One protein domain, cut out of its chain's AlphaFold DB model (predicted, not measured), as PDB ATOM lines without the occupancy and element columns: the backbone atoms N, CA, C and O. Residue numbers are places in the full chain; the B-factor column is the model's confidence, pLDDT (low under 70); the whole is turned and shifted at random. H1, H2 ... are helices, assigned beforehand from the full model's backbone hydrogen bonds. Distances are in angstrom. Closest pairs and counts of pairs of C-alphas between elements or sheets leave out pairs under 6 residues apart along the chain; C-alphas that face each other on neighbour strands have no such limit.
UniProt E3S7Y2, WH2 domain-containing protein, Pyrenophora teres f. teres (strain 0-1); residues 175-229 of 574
ATOM      1  N   GLY A 175       8.571  33.072  53.780       73.88
ATOM      2  CA  GLY A 175       7.573  31.990  53.744       73.88
ATOM      3  C   GLY A 175       7.500  31.255  52.402       73.88
ATOM      4  O   GLY A 175       7.482  30.025  52.355       73.88
ATOM      5  N   PHE A 176       7.507  32.000  51.293       80.19
ATOM      6  CA  PHE A 176       7.420  31.398  49.959       80.19
ATOM      7  C   PHE A 176       8.692  30.617  49.603       80.19
ATOM      8  O   PHE A 176       8.615  29.526  49.041       80.19
ATOM      9  N   GLY A 177       9.863  31.134  49.994       87.19
ATOM     10  CA  GLY A 177      11.136  30.438  49.809       87.19
ATOM     11  C   GLY A 177      11.175  29.092  50.535       87.19
ATOM     12  O   GLY A 177      11.565  28.090  49.937       87.19
ATOM     13  N   ALA A 178      10.700  29.045  51.783       80.94
ATOM     14  CA  ALA A 178      10.625  27.809  52.558       80.94
ATOM     15  C   ALA A 178       9.688  26.775  51.913       80.94
ATOM     16  O   ALA A 178      10.069  25.615  51.775       80.94
ATOM     17  N   HIS A 179       8.505  27.194  51.446       88.88
ATOM     18  CA  HIS A 179       7.568  26.296  50.768       88.88
ATOM     19  C   HIS A 179       8.156  25.723  49.469       88.88
ATOM     20  O   HIS A 179       8.132  24.514  49.266       88.88
ATOM     21  N   VAL A 180       8.759  26.564  48.619       86.69
ATOM     22  CA  VAL A 180       9.387  26.110  47.365       86.69
ATOM     23  C   VAL A 180      10.546  25.145  47.632       86.69
ATOM     24  O   VAL A 180      10.669  24.128  46.947       86.69
ATOM     25  N   LEU A 181      11.381  25.425  48.638       90.62
ATOM     26  CA  LEU A 181      12.482  24.538  49.018       90.62
ATOM     27  C   LEU A 181      11.979  23.208  49.583       90.62
ATOM     28  O   LEU A 181      12.553  22.169  49.256       90.62
ATOM     29  N   ASN A 182      10.914  23.221  50.384       91.00
ATOM     30  CA  ASN A 182      10.339  22.003  50.946       91.00
ATOM     31  C   ASN A 182       9.709  21.126  49.850       91.00
ATOM     32  O   ASN A 182      10.024  19.944  49.741       91.00
ATOM     33  N   THR A 183       8.938  21.730  48.941       90.81
ATOM     34  CA  THR A 183       8.379  21.040  47.769       90.81
ATOM     35  C   THR A 183       9.481  20.443  46.889       90.81
ATOM     36  O   THR A 183       9.382  19.296  46.459       90.81
ATOM     37  N   TYR A 184      10.580  21.172  46.664       90.50
ATOM     38  CA  TYR A 184      11.726  20.641  45.921       90.50
ATOM     39  C   TYR A 184      12.408  19.467  46.643       90.50
ATOM     40  O   TYR A 184      12.774  18.487  45.993       90.50
ATOM     41  N   ARG A 185      12.567  19.532  47.973       93.12
ATOM     42  CA  ARG A 185      13.111  18.418  48.770       93.12
ATOM     43  C   ARG A 185      12.241  17.171  48.645       93.12
ATOM     44  O   ARG A 185      12.788  16.093  48.440       93.12
ATOM     45  N   HIS A 186      10.920  17.323  48.697       93.12
ATOM     46  CA  HIS A 186      10.002  16.191  48.613       93.12
ATOM     47  C   HIS A 186      10.029  15.527  47.229       93.12
ATOM     48  O   HIS A 186      10.226  14.319  47.138       93.12
ATOM     49  N   ILE A 187       9.987  16.325  46.154       88.00
ATOM     50  CA  ILE A 187      10.119  15.826  44.771       88.00
ATOM     51  C   ILE A 187      11.454  15.092  44.578       88.00
ATOM     52  O   ILE A 187      11.512  14.038  43.949       88.00
ATOM     53  N   LYS A 188      12.541  15.628  45.144       90.38
ATOM     54  CA  LYS A 188      13.861  14.992  45.078       90.38
ATOM     55  C   LYS A 188      13.898  13.668  45.842       90.38
ATOM     56  O   LYS A 188      14.477  12.712  45.334       90.38
ATOM     57  N   ALA A 189      13.274  13.597  47.019       91.62
ATOM     58  CA  ALA A 189      13.176  12.368  47.802       91.62
ATOM     59  C   ALA A 189      12.370  11.286  47.061       91.62
ATOM     60  O   ALA A 189      12.827  10.152  46.963       91.62
ATOM     61  N   GLU A 190      11.236  11.641  46.446       92.69
ATOM     62  CA  GLU A 190      10.455  10.723  45.601       92.69
ATOM     63  C   GLU A 190      11.264  10.200  44.405       92.69
ATOM     64  O   GLU A 190      11.171   9.025  44.045       92.69
ATOM     65  N   HIS A 191      12.090  11.057  43.794       91.31
ATOM     66  CA  HIS A 191      12.975  10.666  42.695       91.31
ATOM     67  C   HIS A 191      14.118   9.753  43.133       91.31
ATOM     68  O   HIS A 191      14.496   8.856  42.380       91.31
ATOM     69  N   GLU A 192      14.693   9.979  44.313       87.50
ATOM     70  CA  GLU A 192      15.758   9.130  44.859       87.50
ATOM     71  C   GLU A 192      15.219   7.782  45.345       87.50
ATOM     72  O   GLU A 192      15.888   6.767  45.169       87.50
ATOM     73  N   ALA A 193      13.988   7.753  45.854       92.56
ATOM     74  CA  ALA A 193      13.293   6.530  46.238       92.56
ATOM     75  C   ALA A 193      12.699   5.751  45.044       92.56
ATOM     76  O   ALA A 193      12.238   4.627  45.210       92.56
ATOM     77  N   GLY A 194      12.716   6.319  43.833       94.00
ATOM     78  CA  GLY A 194      12.221   5.660  42.620       94.00
ATOM     79  C   GLY A 194      10.697   5.660  42.461       94.00
ATOM     80  O   GLY A 194      10.199   5.066  41.508       94.00
ATOM     81  N   TYR A 195       9.957   6.361  43.326       90.81
ATOM     82  CA  TYR A 195       8.493   6.477  43.248       90.81
ATOM     83  C   TYR A 195       8.016   7.317  42.062       90.81
ATOM     84  O   TYR A 195       6.862   7.218  41.650       90.81
ATOM     85  N   ARG A 196       8.899   8.137  41.482       87.50
ATOM     86  CA  ARG A 196       8.570   8.958  40.321       87.50
ATOM     87  C   ARG A 196       9.700   8.970  39.299       87.50
ATOM     88  O   ARG A 196      10.874   9.169  39.613       87.50
ATOM     89  N   THR A 197       9.338   8.758  38.036       84.06
ATOM     90  CA  THR A 197      10.273   8.843  36.913       84.06
ATOM     91  C   THR A 197      10.741  10.284  36.742       84.06
ATOM     92  O   THR A 197       9.917  11.183  36.556       84.06
ATOM     93  N   ARG A 198      12.062  10.502  36.759       84.69
ATOM     94  CA  ARG A 198      12.666  11.830  36.570       84.69
ATOM     95  C   ARG A 198      12.111  12.512  35.322       84.69
ATOM     96  O   ARG A 198      12.200  11.968  34.219       84.69
ATOM     97  N   SER A 199      11.600  13.730  35.486       83.44
ATOM     98  CA  SER A 199      11.137  14.530  34.352       83.44
ATOM     99  C   SER A 199      12.296  14.859  33.397       83.44
ATOM    100  O   SER A 199      13.459  14.968  33.802       83.44
ATOM    101  N   PHE A 200      11.994  15.050  32.110       80.88
ATOM    102  CA  PHE A 200      13.001  15.406  31.100       80.88
ATOM    103  C   PHE A 200      13.759  16.700  31.451       80.88
ATOM    104  O   PHE A 200      14.971  16.794  31.246       80.88
ATOM    105  N   ILE A 201      13.054  17.681  32.026       77.38
ATOM    106  CA  ILE A 201      13.618  18.969  32.452       77.38
ATOM    107  C   ILE A 201      14.646  18.757  33.565       77.38
ATOM    108  O   ILE A 201      15.745  19.311  33.519       77.38
ATOM    109  N   GLU A 202      14.327  17.907  34.535       78.12
ATOM    110  CA  GLU A 202      15.219  17.613  35.652       78.12
ATOM    111  C   GLU A 202      16.442  16.815  35.221       78.12
ATOM    112  O   GLU A 202      17.560  17.139  35.617       78.12
ATOM    113  N   LYS A 203      16.265  15.852  34.309       88.38
ATOM    114  CA  LYS A 203      17.385  15.139  33.687       88.38
ATOM    115  C   LYS A 203      18.351  16.113  33.004       88.38
ATOM    116  O   LYS A 203      19.563  15.988  33.178       88.38
ATOM    117  N   ARG A 204      17.832  17.123  32.294       85.94
ATOM    118  CA  ARG A 204      18.647  18.191  31.691       85.94
ATOM    119  C   ARG A 204      19.329  19.088  32.726       85.94
ATOM    120  O   ARG A 204      20.487  19.449  32.530       85.94
ATOM    121  N   MET A 205      18.645  19.448  33.812       84.88
ATOM    122  CA  MET A 205      19.203  20.268  34.898       84.88
ATOM    123  C   MET A 205      20.334  19.552  35.645       84.88
ATOM    124  O   MET A 205      21.369  20.155  35.937       84.88
ATOM    125  N   ASP A 206      20.162  18.263  35.931       83.19
ATOM    126  CA  ASP A 206      21.189  17.422  36.546       83.19
ATOM    127  C   ASP A 206      22.381  17.223  35.614       83.19
ATOM    128  O   ASP A 206      23.532  17.309  36.046       83.19
ATOM    129  N   GLU A 207      22.133  17.013  34.321       86.88
ATOM    130  CA  GLU A 207      23.195  16.913  33.326       86.88
ATOM    131  C   GLU A 207      23.974  18.229  33.197       86.88
ATOM    132  O   GLU A 207      25.206  18.218  33.172       86.88
ATOM    133  N   ALA A 208      23.288  19.376  33.208       87.69
ATOM    134  CA  ALA A 208      23.926  20.689  33.217       87.69
ATOM    135  C   ALA A 208      24.777  20.909  34.482       87.69
ATOM    136  O   ALA A 208      25.920  21.364  34.383       87.69
ATOM    137  N   ARG A 209      24.274  20.528  35.667       86.81
ATOM    138  CA  ARG A 209      25.037  20.592  36.928       86.81
ATOM    139  C   ARG A 209      26.256  19.670  36.914       86.81
ATOM    140  O   ARG A 209      27.346  20.105  37.283       86.81
ATOM    141  N   ARG A 210      26.111  18.435  36.425       83.31
ATOM    142  CA  ARG A 210      27.231  17.494  36.254       83.31
ATOM    143  C   ARG A 210      28.286  18.032  35.292       83.31
ATOM    144  O   ARG A 210      29.472  17.953  35.600       83.31
ATOM    145  N   ARG A 211      27.879  18.630  34.167       84.88
ATOM    146  CA  ARG A 211      28.805  19.266  33.213       84.88
ATOM    147  C   ARG A 211      29.551  20.443  33.843       84.88
ATOM    148  O   ARG A 211      30.756  20.562  33.643       84.88
ATOM    149  N   LYS A 212      28.870  21.264  34.651       84.19
ATOM    150  CA  LYS A 212      29.494  22.394  35.357       84.19
ATOM    151  C   LYS A 212      30.550  21.928  36.366       84.19
ATOM    152  O   LYS A 212      31.664  22.441  36.348       84.19
ATOM    153  N   MET A 213      30.243  20.915  37.178       76.94
ATOM    154  CA  MET A 213      31.207  20.369  38.149       76.94
ATOM    155  C   MET A 213      32.367  19.618  37.473       76.94
ATOM    156  O   MET A 213      33.509  19.711  37.919       76.94
ATOM    157  N   GLY A 214      32.108  18.925  36.358       72.50
ATOM    158  CA  GLY A 214      33.148  18.250  35.575       72.50
ATOM    159  C   GLY A 214      34.140  19.211  34.906       72.50
ATOM    160  O   GLY A 214      35.337  18.922  34.851       72.50
ATOM    161  N   ALA A 215      33.670  20.373  34.440       70.19
ATOM    162  CA  ALA A 215      34.526  21.414  33.869       70.19
ATOM    163  C   ALA A 215      35.408  22.101  34.928       70.19
ATOM    164  O   ALA A 215      36.553  22.455  34.659       70.19
ATOM    165  N   GLU A 216      34.914  22.242  36.159       72.06
ATOM    166  CA  GLU A 216      35.694  22.835  37.249       72.06
ATOM    167  C   GLU A 216      36.797  21.887  37.758       72.06
ATOM    168  O   GLU A 216      37.900  22.319  38.102       72.06
ATOM    169  N   ALA A 217      36.540  20.575  37.757       67.44
ATOM    170  CA  ALA A 217      37.530  19.571  38.149       67.44
ATOM    171  C   ALA A 217      38.721  19.500  37.173       67.44
ATOM    172  O   ALA A 217      39.872  19.356  37.601       67.44
ATOM    173  N   THR A 218      38.472  19.636  35.866       68.75
ATOM    174  CA  THR A 218      39.539  19.647  34.853       68.75
ATOM    175  C   THR A 218      40.373  20.928  34.904       68.75
ATOM    176  O   THR A 218      41.598  20.854  34.765       68.75
ATOM    177  N   ASP A 219      39.764  22.078  35.206       73.69
ATOM    178  CA  ASP A 219      40.486  23.348  35.351       73.69
ATOM    179  C   ASP A 219      41.380  23.379  36.606       73.69
ATOM    180  O   ASP A 219      42.551  23.765  36.541       73.69
ATOM    181  N   LYS A 220      40.908  22.840  37.741       76.62
ATOM    182  CA  LYS A 220      41.731  22.690  38.959       76.62
ATOM    183  C   LYS A 220      42.971  21.821  38.721       76.62
ATOM    184  O   LYS A 220      44.054  22.139  39.216       76.62
ATOM    185  N   ASN A 221      42.843  20.752  37.932       74.19
ATOM    186  CA  ASN A 221      43.974  19.882  37.604       74.19
ATOM    187  C   ASN A 221      44.972  20.566  36.648       74.19
ATOM    188  O   ASN A 221      46.189  20.430  36.797       74.19
ATOM    189  N   ARG A 222      44.472  21.377  35.706       76.94
ATOM    190  CA  ARG A 222      45.311  22.200  34.821       76.94
ATOM    191  C   ARG A 222      46.082  23.266  35.600       76.94
ATOM    192  O   ARG A 222      47.277  23.438  35.362       76.94
ATOM    193  N   ARG A 223      45.439  23.927  36.565       78.88
ATOM    194  CA  ARG A 223      46.069  24.947  37.412       78.88
ATOM    195  C   ARG A 223      47.169  24.355  38.298       78.88
ATOM    196  O   ARG A 223      48.285  24.859  38.286       78.88
ATOM    197  N   ARG A 224      46.921  23.196  38.926       77.31
ATOM    198  CA  ARG A 224      47.952  22.452  39.681       77.31
ATOM    199  C   ARG A 224      49.156  22.055  38.823       77.31
ATOM    200  O   ARG A 224      50.282  22.084  39.312       77.31
ATOM    201  N   ARG A 225      48.947  21.692  37.552       78.25
ATOM    202  CA  ARG A 225      50.053  21.398  36.624       78.25
ATOM    203  C   ARG A 225      50.896  22.635  36.310       78.25
ATOM    204  O   ARG A 225      52.117  22.527  36.334       78.25
ATOM    205  N   LEU A 226      50.261  23.782  36.067       79.56
ATOM    206  CA  LEU A 226      50.959  25.041  35.779       79.56
ATOM    207  C   LEU A 226      51.746  25.561  36.990       79.56
ATOM    208  O   LEU A 226      52.896  25.979  36.845       79.56
ATOM    209  N   ASP A 227      51.172  25.464  38.189       78.69
ATOM    210  CA  ASP A 227      51.856  25.872  39.419       78.69
ATOM    211  C   ASP A 227      53.046  24.949  39.730       78.69
ATOM    212  O   ASP A 227      54.111  25.421  40.129       78.69
ATOM    213  N   LYS A 228      52.929  23.643  39.440       81.19
ATOM    214  CA  LYS A 228      54.040  22.691  39.587       81.19
ATOM    215  C   LYS A 228      55.189  22.972  38.615       81.19
ATOM    216  O   LYS A 228      56.347  22.871  39.010       81.19
ATOM    217  N   THR A 229      54.898  23.361  37.372       73.56
ATOM    218  CA  THR A 229      55.946  23.759  36.414       73.56
ATOM    219  C   THR A 229      56.597  25.091  36.783       73.56
ATOM    220  O   THR A 229      57.793  25.254  36.570       73.56
TER     221      THR A 229
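AT A GLANCE: This is residues 175 to 229 of the 574 residues of the protein "WH2 domain-containing protein" of Pyrenophora teres f. teres (strain 0-1) (UniProt E3S7Y2). Picture an L of two helices: H2 is the long arm, H1 the shorter one, and the link of residues 193 to 199 makes the corner. There is no shared core, and residues 175 to 186 of H1 and 203 to 229 of H2 stick out free. The printed part has 55 residues, with two named helices, H1 then H2, and no named strand; its class is all helix. It is extended, with a radius of gyration of the C-alphas of 17.3 A and spans of 50 by 28 by 18 A.

HOW THE PARTS SIT: Look first at H2, residues 200 to 229, then at H1, residues 175 to 192: the two are apart, joined by a short link of 7 residues. In both helices every O i to N i+4 pair is within hydrogen-bond range.

IN THESE COORDINATES: Find C-alpha 200 at (13.001, 15.406, 31.100); from there H2 runs 44.1 A to C-alpha 229 at (55.946, 23.759, 36.414). H1 begins at C-alpha 175, at (7.573, 31.990, 53.744), and runs 25.9 A to C-alpha 192.

THE WHOLE: The C-alphas of Gly 175 and Thr 229, the two farthest apart, are 52.0 A apart. The printed part has no cut. In the B-factor column, look for pLDDT under 70 at residues 217 to 218.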